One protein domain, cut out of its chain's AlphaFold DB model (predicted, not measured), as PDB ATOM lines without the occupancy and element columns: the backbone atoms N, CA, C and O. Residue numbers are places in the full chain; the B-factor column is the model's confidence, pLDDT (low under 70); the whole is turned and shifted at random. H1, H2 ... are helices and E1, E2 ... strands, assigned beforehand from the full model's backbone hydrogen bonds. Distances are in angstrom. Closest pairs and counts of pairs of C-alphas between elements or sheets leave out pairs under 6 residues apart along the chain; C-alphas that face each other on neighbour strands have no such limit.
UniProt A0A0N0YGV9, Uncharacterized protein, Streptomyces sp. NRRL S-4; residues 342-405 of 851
ATOM      1  N   GLU A 342     -34.171  44.753 -33.261       83.44
ATOM      2  CA  GLU A 342     -32.737  44.447 -33.136       83.44
ATOM      3  C   GLU A 342     -32.309  44.221 -31.678       83.44
ATOM      4  O   GLU A 342     -31.381  43.454 -31.429       83.44
ATOM      5  N   GLU A 343     -32.982  44.854 -30.714       84.75
ATOM      6  CA  GLU A 343     -32.657  44.727 -29.293       84.75
ATOM      7  C   GLU A 343     -33.083  43.353 -28.757       84.75
ATOM      8  O   GLU A 343     -32.327  42.700 -28.043       84.75
ATOM      9  N   GLU A 344     -34.273  42.891 -29.129       84.88
ATOM     10  CA  GLU A 344     -34.823  41.578 -28.798       84.88
ATOM     11  C   GLU A 344     -34.012  40.447 -29.421       84.88
ATOM     12  O   GLU A 344     -33.687  39.475 -28.734       84.88
ATOM     13  N   LEU A 345     -33.625  40.588 -30.693       83.88
ATOM     14  CA  LEU A 345     -32.722  39.630 -31.323       83.88
ATOM     15  C   LEU A 345     -31.339  39.657 -30.660       83.88
ATOM     16  O   LEU A 345     -30.767  38.594 -30.429       83.88
ATOM     17  N   GLY A 346     -30.847  40.841 -30.282       84.12
ATOM     18  CA  GLY A 346     -29.605  41.017 -29.529       84.12
ATOM     19  C   GLY A 346     -29.625  40.377 -28.137       84.12
ATOM     20  O   GLY A 346     -28.571  40.072 -27.589       84.12
ATOM     21  N   LEU A 347     -30.803  40.102 -27.564       86.25
ATOM     22  CA  LEU A 347     -30.911  39.295 -26.346       86.25
ATOM     23  C   LEU A 347     -30.804  37.799 -26.621       86.25
ATOM     24  O   LEU A 347     -30.381  37.080 -25.727       86.25
ATOM     25  N   ALA A 348     -31.211  37.316 -27.796       85.44
ATOM     26  CA  ALA A 348     -31.183  35.898 -28.165       85.44
ATOM     27  C   ALA A 348     -29.862  35.483 -28.836       85.44
ATOM     28  O   ALA A 348     -29.447  34.329 -28.716       85.44
ATOM     29  N   GLU A 349     -29.198  36.419 -29.520       85.50
ATOM     30  CA  GLU A 349     -27.900  36.228 -30.157       85.50
ATOM     31  C   GLU A 349     -27.018  37.477 -30.033       85.50
ATOM     32  O   GLU A 349     -27.332  38.530 -30.584       85.50
ATOM     33  N   PHE A 350     -25.883  37.353 -29.344       85.12
ATOM     34  CA  PHE A 350     -24.920  38.444 -29.176       85.12
ATOM     35  C   PHE A 350     -23.491  37.920 -29.083       85.12
ATOM     36  O   PHE A 350     -23.245  36.752 -28.793       85.12
ATOM     37  N   THR A 351     -22.519  38.796 -29.339       81.06
ATOM     38  CA  THR A 351     -21.101  38.496 -29.108       81.06
ATOM     39  C   THR A 351     -20.615  39.272 -27.893       81.06
ATOM     40  O   THR A 351     -20.689  40.500 -27.877       81.06
ATOM     41  N   TYR A 352     -20.082  38.574 -26.894       77.12
ATOM     42  CA  TYR A 352     -19.498  39.179 -25.696       77.12
ATOM     43  C   TYR A 352     -18.142  38.533 -25.409       77.12
ATOM     44  O   TYR A 352     -18.000  37.315 -25.471       77.12
ATOM     45  N   GLY A 353     -17.110  39.346 -25.162       68.62
ATOM     46  CA  GLY A 353     -15.753  38.840 -24.912       68.62
ATOM     47  C   GLY A 353     -15.135  38.034 -26.069       68.62
ATOM     48  O   GLY A 353     -14.229  37.241 -25.835       68.62
ATOM     49  N   GLY A 354     -15.622  38.209 -27.304       72.69
ATOM     50  CA  GLY A 354     -15.190  37.439 -28.480       72.69
ATOM     51  C   GLY A 354     -15.872  36.073 -28.646       72.69
ATOM     52  O   GLY A 354     -15.559  35.362 -29.597       72.69
ATOM     53  N   GLU A 355     -16.808  35.715 -27.763       73.50
ATOM     54  CA  GLU A 355     -17.613  34.493 -27.844       73.50
ATOM     55  C   GLU A 355     -19.033  34.808 -28.335       73.50
ATOM     56  O   GLU A 355     -19.631  35.805 -27.926       73.50
ATOM     57  N   LEU A 356     -19.568  33.962 -29.222       79.94
ATOM     58  CA  LEU A 356     -20.937  34.064 -29.725       79.94
ATOM     59  C   LEU A 356     -21.889  33.315 -28.785       79.94
ATOM     60  O   LEU A 356     -21.805  32.096 -28.642       79.94
ATOM     61  N   PHE A 357     -22.819  34.045 -28.185       81.44
ATOM     62  CA  PHE A 357     -23.915  33.509 -27.390       81.44
ATOM     63  C   PHE A 357     -25.142  33.404 -28.286       81.44
ATOM     64  O   PHE A 357     -25.593  34.413 -28.821       81.44
ATOM     65  N   ARG A 358     -25.671  32.193 -28.460       84.12
ATOM     66  CA  ARG A 358     -26.913  31.928 -29.188       84.12
ATOM     67  C   ARG A 358     -27.746  30.974 -28.352       84.12
ATOM     68  O   ARG A 358     -27.280  29.878 -28.064       84.12
ATOM     69  N   LEU A 359     -28.952  31.400 -28.003       84.50
ATOM     70  CA  LEU A 359     -29.879  30.588 -27.230       84.50
ATOM     71  C   LEU A 359     -30.677  29.667 -28.158       84.50
ATOM     72  O   LEU A 359     -31.261  30.127 -29.145       84.50
ATOM     73  N   GLU A 360     -30.732  28.380 -27.833       83.00
ATOM     74  CA  GLU A 360     -31.703  27.457 -28.427       83.00
ATOM     75  C   GLU A 360     -33.049  27.514 -27.692       83.00
ATOM     76  O   GLU A 360     -33.155  27.980 -26.560       83.00
ATOM     77  N   GLN A 361     -34.131  27.068 -28.334       78.06
ATOM     78  CA  GLN A 361     -35.459  27.204 -27.732       78.06
ATOM     79  C   GLN A 361     -35.608  26.407 -26.427       78.06
ATOM     80  O   GLN A 361     -36.215  26.911 -25.484       78.06
ATOM     81  N   GLU A 362     -35.049  25.197 -26.389       77.12
ATOM     82  CA  GLU A 362     -34.951  24.322 -25.214       77.12
ATOM     83  C   GLU A 362     -33.478  24.154 -24.818       77.12
ATOM     84  O   GLU A 362     -32.974  23.044 -24.695       77.12
ATOM     85  N   ASP A 363     -32.773  25.275 -24.664       77.06
ATOM     86  CA  ASP A 363     -31.355  25.258 -24.313       77.06
ATOM     87  C   ASP A 363     -31.162  24.890 -22.830       77.06
ATOM     88  O   ASP A 363     -31.605  25.648 -21.959       77.06
ATOM     89  N   PRO A 364     -30.504  23.765 -22.492       74.25
ATOM     90  CA  PRO A 364     -30.177  23.437 -21.104       74.25
ATOM     91  C   PRO A 364     -29.244  24.474 -20.450       74.25
ATOM     92  O   PRO A 364     -29.271  24.623 -19.225       74.25
ATOM     93  N   ASP A 365     -28.496  25.242 -21.245       76.00
ATOM     94  CA  ASP A 365     -27.537  26.259 -20.812       76.00
ATOM     95  C   ASP A 365     -28.122  27.685 -20.836       76.00
ATOM     96  O   ASP A 365     -27.386  28.678 -20.800       76.00
ATOM     97  N   TRP A 366     -29.455  27.821 -20.814       84.12
ATOM     98  CA  TRP A 366     -30.161  29.111 -20.781       84.12
ATOM     99  C   TRP A 366     -29.618  30.091 -19.726       84.12
ATOM    100  O   TRP A 366     -29.615  31.304 -19.939       84.12
ATOM    101  N   PHE A 367     -29.135  29.590 -18.585       82.25
ATOM    102  CA  PHE A 367     -28.623  30.425 -17.497       82.25
ATOM    103  C   PHE A 367     -27.337  31.165 -17.885       82.25
ATOM    104  O   PHE A 367     -27.207  32.364 -17.623       82.25
ATOM    105  N   ARG A 368     -26.420  30.478 -18.577       80.88
ATOM    106  CA  ARG A 368     -25.192  31.071 -19.126       80.88
ATOM    107  C   ARG A 368     -25.531  32.227 -20.058       80.88
ATOM    108  O   ARG A 368     -24.944  33.305 -19.963       80.88
ATOM    109  N   HIS A 369     -26.496  31.990 -20.943       85.44
ATOM    110  CA  HIS A 369     -26.952  32.977 -21.911       85.44
ATOM    111  C   HIS A 369     -27.524  34.222 -21.230       85.44
ATOM    112  O   HIS A 369     -27.149  35.340 -21.577       85.44
ATOM    113  N   LEU A 370     -28.360  34.044 -20.201       86.25
ATOM    114  CA  LEU A 370     -28.924  35.158 -19.433       86.25
ATOM    115  C   LEU A 370     -27.857  36.010 -18.746       86.25
ATOM    116  O   LEU A 370     -27.967  37.233 -18.750       86.25
ATOM    117  N   VAL A 371     -26.840  35.385 -18.149       81.12
ATOM    118  CA  VAL A 371     -25.757  36.100 -17.458       81.12
ATOM    119  C   VAL A 371     -24.922  36.900 -18.453       81.12
ATOM    120  O   VAL A 371     -24.677  38.084 -18.219       81.12
ATOM    121  N   GLY A 372     -24.563  36.294 -19.591       81.94
ATOM    122  CA  GLY A 372     -23.879  36.993 -20.680       81.94
ATOM    123  C   GLY A 372     -24.700  38.165 -21.225       81.94
ATOM    124  O   GLY A 372     -24.164  39.257 -21.409       81.94
ATOM    125  N   ALA A 373     -26.010  37.978 -21.411       85.75
ATOM    126  CA  ALA A 373     -26.909  39.026 -21.886       85.75
ATOM    127  C   ALA A 373     -27.072  40.144 -20.842       85.75
ATOM    128  O   ALA A 373     -27.136  41.320 -21.196       85.75
ATOM    129  N   GLY A 374     -27.112  39.789 -19.554       84.50
ATOM    130  CA  GLY A 374     -27.176  40.719 -18.425       84.50
ATOM    131  C   GLY A 374     -25.961  41.628 -18.366       84.50
ATOM    132  O   GLY A 374     -26.113  42.844 -18.306       84.50
ATOM    133  N   ALA A 375     -24.768  41.051 -18.478       80.56
ATOM    134  CA  ALA A 375     -23.517  41.794 -18.575       80.56
ATOM    135  C   ALA A 375     -23.469  42.681 -19.831       80.56
ATOM    136  O   ALA A 375     -23.219  43.879 -19.747       80.56
ATOM    137  N   HIS A 376     -23.829  42.129 -20.995       81.44
ATOM    138  CA  HIS A 376     -23.820  42.871 -22.256       81.44
ATOM    139  C   HIS A 376     -24.777  44.076 -22.272       81.44
ATOM    140  O   HIS A 376     -24.453  45.113 -22.851       81.44
ATOM    141  N   THR A 377     -25.954  43.949 -21.652       83.12
ATOM    142  CA  THR A 377     -27.024  44.962 -21.724       83.12
ATOM    143  C   THR A 377     -27.192  45.799 -20.456       83.12
ATOM    144  O   THR A 377     -27.916  46.794 -20.478       83.12
ATOM    145  N   GLY A 378     -26.568  45.402 -19.343       80.75
ATOM    146  CA  GLY A 378     -26.775  45.984 -18.013       80.75
ATOM    147  C   GLY A 378     -28.162  45.714 -17.411       80.75
ATOM    148  O   GLY A 378     -28.525  46.325 -16.403       80.75
ATOM    149  N   LYS A 379     -28.968  44.842 -18.030       84.00
ATOM    150  CA  LYS A 379     -30.336  44.522 -17.599       84.00
ATOM    151  C   LYS A 379     -30.347  43.387 -16.582       84.00
ATOM    152  O   LYS A 379     -29.458  42.540 -16.542       84.00
ATOM    153  N   SER A 380     -31.400  43.339 -15.767       82.88
ATOM    154  CA  SER A 380     -31.577  42.235 -14.818       82.88
ATOM    155  C   SER A 380     -31.861  40.913 -15.543       82.88
ATOM    156  O   SER A 380     -32.566  40.899 -16.556       82.88
ATOM    157  N   LEU A 381     -31.392  39.785 -14.990       83.75
ATOM    158  CA  LEU A 381     -31.680  38.455 -15.551       83.75
ATOM    159  C   LEU A 381     -33.188  38.208 -15.685       83.75
ATOM    160  O   LEU A 381     -33.627  37.602 -16.657       83.75
ATOM    161  N   ALA A 382     -33.983  38.703 -14.729       81.75
ATOM    162  CA  ALA A 382     -35.437  38.574 -14.736       81.75
ATOM    163  C   ALA A 382     -36.090  39.308 -15.921       81.75
ATOM    164  O   ALA A 382     -36.993  38.758 -16.552       81.75
ATOM    165  N   GLU A 383     -35.615  40.514 -16.254       85.62
ATOM    166  CA  GLU A 383     -36.086  41.264 -17.426       85.62
ATOM    167  C   GLU A 383     -35.733  40.530 -18.723       85.62
ATOM    168  O   GLU A 383     -36.605  40.314 -19.566       85.62
ATOM    169  N   ILE A 384     -34.477  40.096 -18.863       87.62
ATOM    170  CA  ILE A 384     -34.001  39.391 -20.061       87.62
ATOM    171  C   ILE A 384     -34.759  38.077 -20.247       87.62
ATOM    172  O   ILE A 384     -35.267  37.809 -21.333       87.62
ATOM    173  N   ALA A 385     -34.910  37.290 -19.181       86.69
ATOM    174  CA  ALA A 385     -35.678  36.053 -19.213       86.69
ATOM    175  C   ALA A 385     -37.148  36.301 -19.569       86.69
ATOM    176  O   ALA A 385     -37.730  35.539 -20.335       86.69
ATOM    177  N   GLY A 386     -37.756  37.373 -19.049       86.06
ATOM    178  CA  GLY A 386     -39.112  37.780 -19.416       86.06
ATOM    179  C   GLY A 386     -39.250  38.078 -20.910       86.06
ATOM    180  O   GLY A 386     -40.175  37.575 -21.549       86.06
ATOM    181  N   ARG A 387     -38.300  38.826 -21.482       87.94
ATOM    182  CA  ARG A 387     -38.287  39.152 -22.917       87.94
ATOM    183  C   ARG A 387     -38.047  37.921 -23.786       87.94
ATOM    184  O   ARG A 387     -38.807  37.692 -24.716       87.94
ATOM    185  N   LEU A 388     -37.075  37.076 -23.451       88.31
ATOM    186  CA  LEU A 388     -36.808  35.840 -24.194       88.31
ATOM    187  C   LEU A 388     -37.994  34.860 -24.133       88.31
ATOM    188  O   LEU A 388     -38.350  34.266 -25.149       88.31
ATOM    189  N   ARG A 389     -38.691  34.748 -22.993       86.75
ATOM    190  CA  ARG A 389     -39.944  33.971 -22.919       86.75
ATOM    191  C   ARG A 389     -41.030  34.534 -23.834       86.75
ATOM    192  O   ARG A 389     -41.726  33.757 -24.479       86.75
ATOM    193  N   ALA A 390     -41.159  35.861 -23.924       85.19
ATOM    194  CA  ALA A 390     -42.106  36.503 -24.837       85.19
ATOM    195  C   ALA A 390     -41.772  36.246 -26.320       85.19
ATOM    196  O   ALA A 390     -42.682  36.188 -27.144       85.19
ATOM    197  N   LEU A 391     -40.493  36.032 -26.648       83.25
ATOM    198  CA  LEU A 391     -40.046  35.615 -27.982       83.25
ATOM    199  C   LEU A 391     -40.253  34.114 -28.260       83.25
ATOM    200  O   LEU A 391     -40.083  33.694 -29.401       83.25
ATOM    201  N   GLY A 392     -40.620  33.312 -27.252       82.94
ATOM    202  CA  GLY A 392     -40.893  31.876 -27.383       82.94
ATOM    203  C   GLY A 392     -39.796  30.933 -26.864       82.94
ATOM    204  O   GLY A 392     -39.921  29.721 -27.056       82.94
ATOM    205  N   PHE A 393     -38.749  31.446 -26.202       86.44
ATOM    206  CA  PHE A 393     -37.708  30.628 -25.555       86.44
ATOM    207  C   PHE A 393     -38.193  30.025 -24.230       86.44
ATOM    208  O   PHE A 393     -38.863  30.689 -23.431       86.44
ATOM    209  N   LEU A 394     -37.823  28.773 -23.955       84.44
ATOM    210  CA  LEU A 394     -38.223  28.058 -22.745       84.44
ATOM    211  C   LEU A 394     -37.191  28.249 -21.634       84.44
ATOM    212  O   LEU A 394     -36.292  27.443 -21.430       84.44
ATOM    213  N   ILE A 395     -37.362  29.333 -20.881       83.50
ATOM    214  CA  ILE A 395     -36.529  29.652 -19.720       83.50
ATOM    215  C   ILE A 395     -37.313  29.331 -18.438       83.50
ATOM    216  O   ILE A 395     -38.361  29.943 -18.213       83.50
ATOM    217  N   PRO A 396     -36.837  28.430 -17.561       79.56
ATOM    218  CA  PRO A 396     -37.478  28.130 -16.282       79.56
ATOM    219  C   PRO A 396     -37.718  29.381 -15.428       79.56
ATOM    220  O   PRO A 396     -36.910  30.305 -15.416       79.56
ATOM    221  N   GLU A 397     -38.820  29.417 -14.678       69.19
ATOM    222  CA  GLU A 397     -39.184  30.524 -13.771       69.19
ATOM    223  C   GLU A 397     -38.389  30.511 -12.446       69.19
ATOM    224  O   GLU A 397     -38.757  31.183 -11.487       69.19
ATOM    225  N   ALA A 398     -37.299  29.736 -12.372       64.12
ATOM    226  CA  ALA A 398     -36.438  29.652 -11.195       64.12
ATOM    227  C   ALA A 398     -36.026  31.055 -10.714       64.12
ATOM    228  O   ALA A 398     -35.884  31.965 -11.526       64.12
ATOM    229  N   ALA A 399     -35.864  31.235  -9.399       59.69
ATOM    230  CA  ALA A 399     -35.607  32.530  -8.770       59.69
ATOM    231  C   ALA A 399     -34.317  33.180  -9.310       59.69
ATOM    232  O   ALA A 399     -33.223  32.939  -8.809       59.69
ATOM    233  N   LEU A 400     -34.457  33.994 -10.357       66.81
ATOM    234  CA  LEU A 400     -33.370  34.764 -10.947       66.81
ATOM    235  C   LEU A 400     -33.013  35.902  -9.996       66.81
ATOM    236  O   LEU A 400     -33.869  36.712  -9.633       66.81
ATOM    237  N   ALA A 401     -31.752  35.943  -9.581       65.12
ATOM    238  CA  ALA A 401     -31.269  36.904  -8.608       65.12
ATOM    239  C   ALA A 401     -31.410  38.359  -9.096       65.12
ATOM    240  O   ALA A 401     -31.243  38.640 -10.290       65.12
ATOM    241  N   PRO A 402     -31.693  39.313  -8.191       61.47
ATOM    242  CA  PRO A 402     -31.702  40.725  -8.535       61.47
ATOM    243  C   PRO A 402     -30.266  41.252  -8.694       61.47
ATOM    244  O   PRO A 402     -29.518  41.340  -7.727       61.47
ATOM    245  N   GLY A 403     -29.921  41.665  -9.916       66.38
ATOM    246  CA  GLY A 403     -28.705  42.425 -10.220       66.38
ATOM    247  C   GLY A 403     -27.470  41.571 -10.524       66.38
ATOM    248  O   GLY A 403     -26.764  41.115  -9.624       66.38
ATOM    249  N   THR A 404     -27.174  41.441 -11.815       69.56
ATOM    250  CA  THR A 404     -25.907  40.927 -12.352       69.56
ATOM    251  C   THR A 404     -25.031  42.108 -12.745       69.56
ATOM    252  O   THR A 404     -25.529  43.099 -13.278       69.56
ATOM    253  N   SER A 405     -23.732  42.007 -12.509       73.94
ATOM    254  CA  SER A 405     -22.737  42.946 -13.026       73.94
ATOM    255  C   SER A 405     -21.790  42.235 -13.995       73.94
ATOM    256  O   SER A 405     -21.698  41.007 -13.983       73.94
TER     257      SER A 405
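What this domain is: This is residues 342 to 405 of the 851 residues of an uncharacterized protein of Streptomyces sp. NRRL S-4 (UniProt A0A0N0YGV9). This is a small, rounded, compact domain in which three short helices, H1, H2 and H3, have their centres in a triangle, and the small antiparallel hairpin of E1 and E2 packs on H2. H2 lies nearest the middle, and a final stretch with no named element, residues 391 to 405, runs round the outside. The printed part has 64 residues, with three named helices and two named strands in the order H1, E1, E2, H2, H3; the sheet's order is E1 - E2, and the class is mixed, helices and strands. The radius of gyration of the C-alphas is 10.5 A, and the spans are 29 by 24 by 21 A.

How they stand to each other: Look first at the sheet: E1, residues 349 to 352, and E2, residues 355 to 358, form a hairpin, antiparallel with 160 degrees between their directions. Across it, N 350 and O 357 are within hydrogen-bond range at 3.0 A, and N 357 and O 350 at 2.8 A. Next find H2, residues 366 to 377: its closest C-alphas to E2 are those of His 369 and Phe 357, 6.3 A apart, and to E1 those of His 376 and Tyr 352, 6.6 A. H3, residues 381 to 390, touches H2, which touches it with its residues 370 to 374 alone; the closest C-alphas, of Leu 370 and Leu 381, are 5.8 A apart. These two helices run opposite ways at a steep tilt of 69.6 degrees, only just short of about perpendicular. H1, residues 342 to 348, touches H3 about perpendicular to it, at 77 degrees, with the C-alphas of Ala 348 and Leu 388 closest at 6.9 A. H1 and H2 are close but not clearly touching: their closest C-alphas, of Leu 347 and Ala 373, are 6.0 A apart. E1 and E2 are both apart from H3. In H1, H2 and H3 every O i to N i+4 pair is within hydrogen-bond range.

Where its parts are: Find C-alpha 349 at (-27.900, 36.228, -30.157); from there E1 runs 10.0 A to Tyr 352, and E2 runs 9.7 A from Glu 355 to Arg 358. H2 begins with C-alpha 366 at (-30.161, 29.111, -20.781) and runs 16.2 A to Thr 377. H3 runs 14.1 A from Leu 381 to C-alpha 390 at (-42.106, 36.503, -24.837). H1 runs 10.0 A from Glu 342 to Ala 348.

The domain as a whole: The two C-alphas farthest apart are those of Gly 354 and Glu 397, 29.0 A. The printed part has no cut; the links H1 to E1, E1 to E2 and H2 to H3 are tight, E2 to H2 is short, and no link is long. Mean pLDDT of the printed part is 80.2; look for values under 70 at residue 353 and at residues 397 to 404.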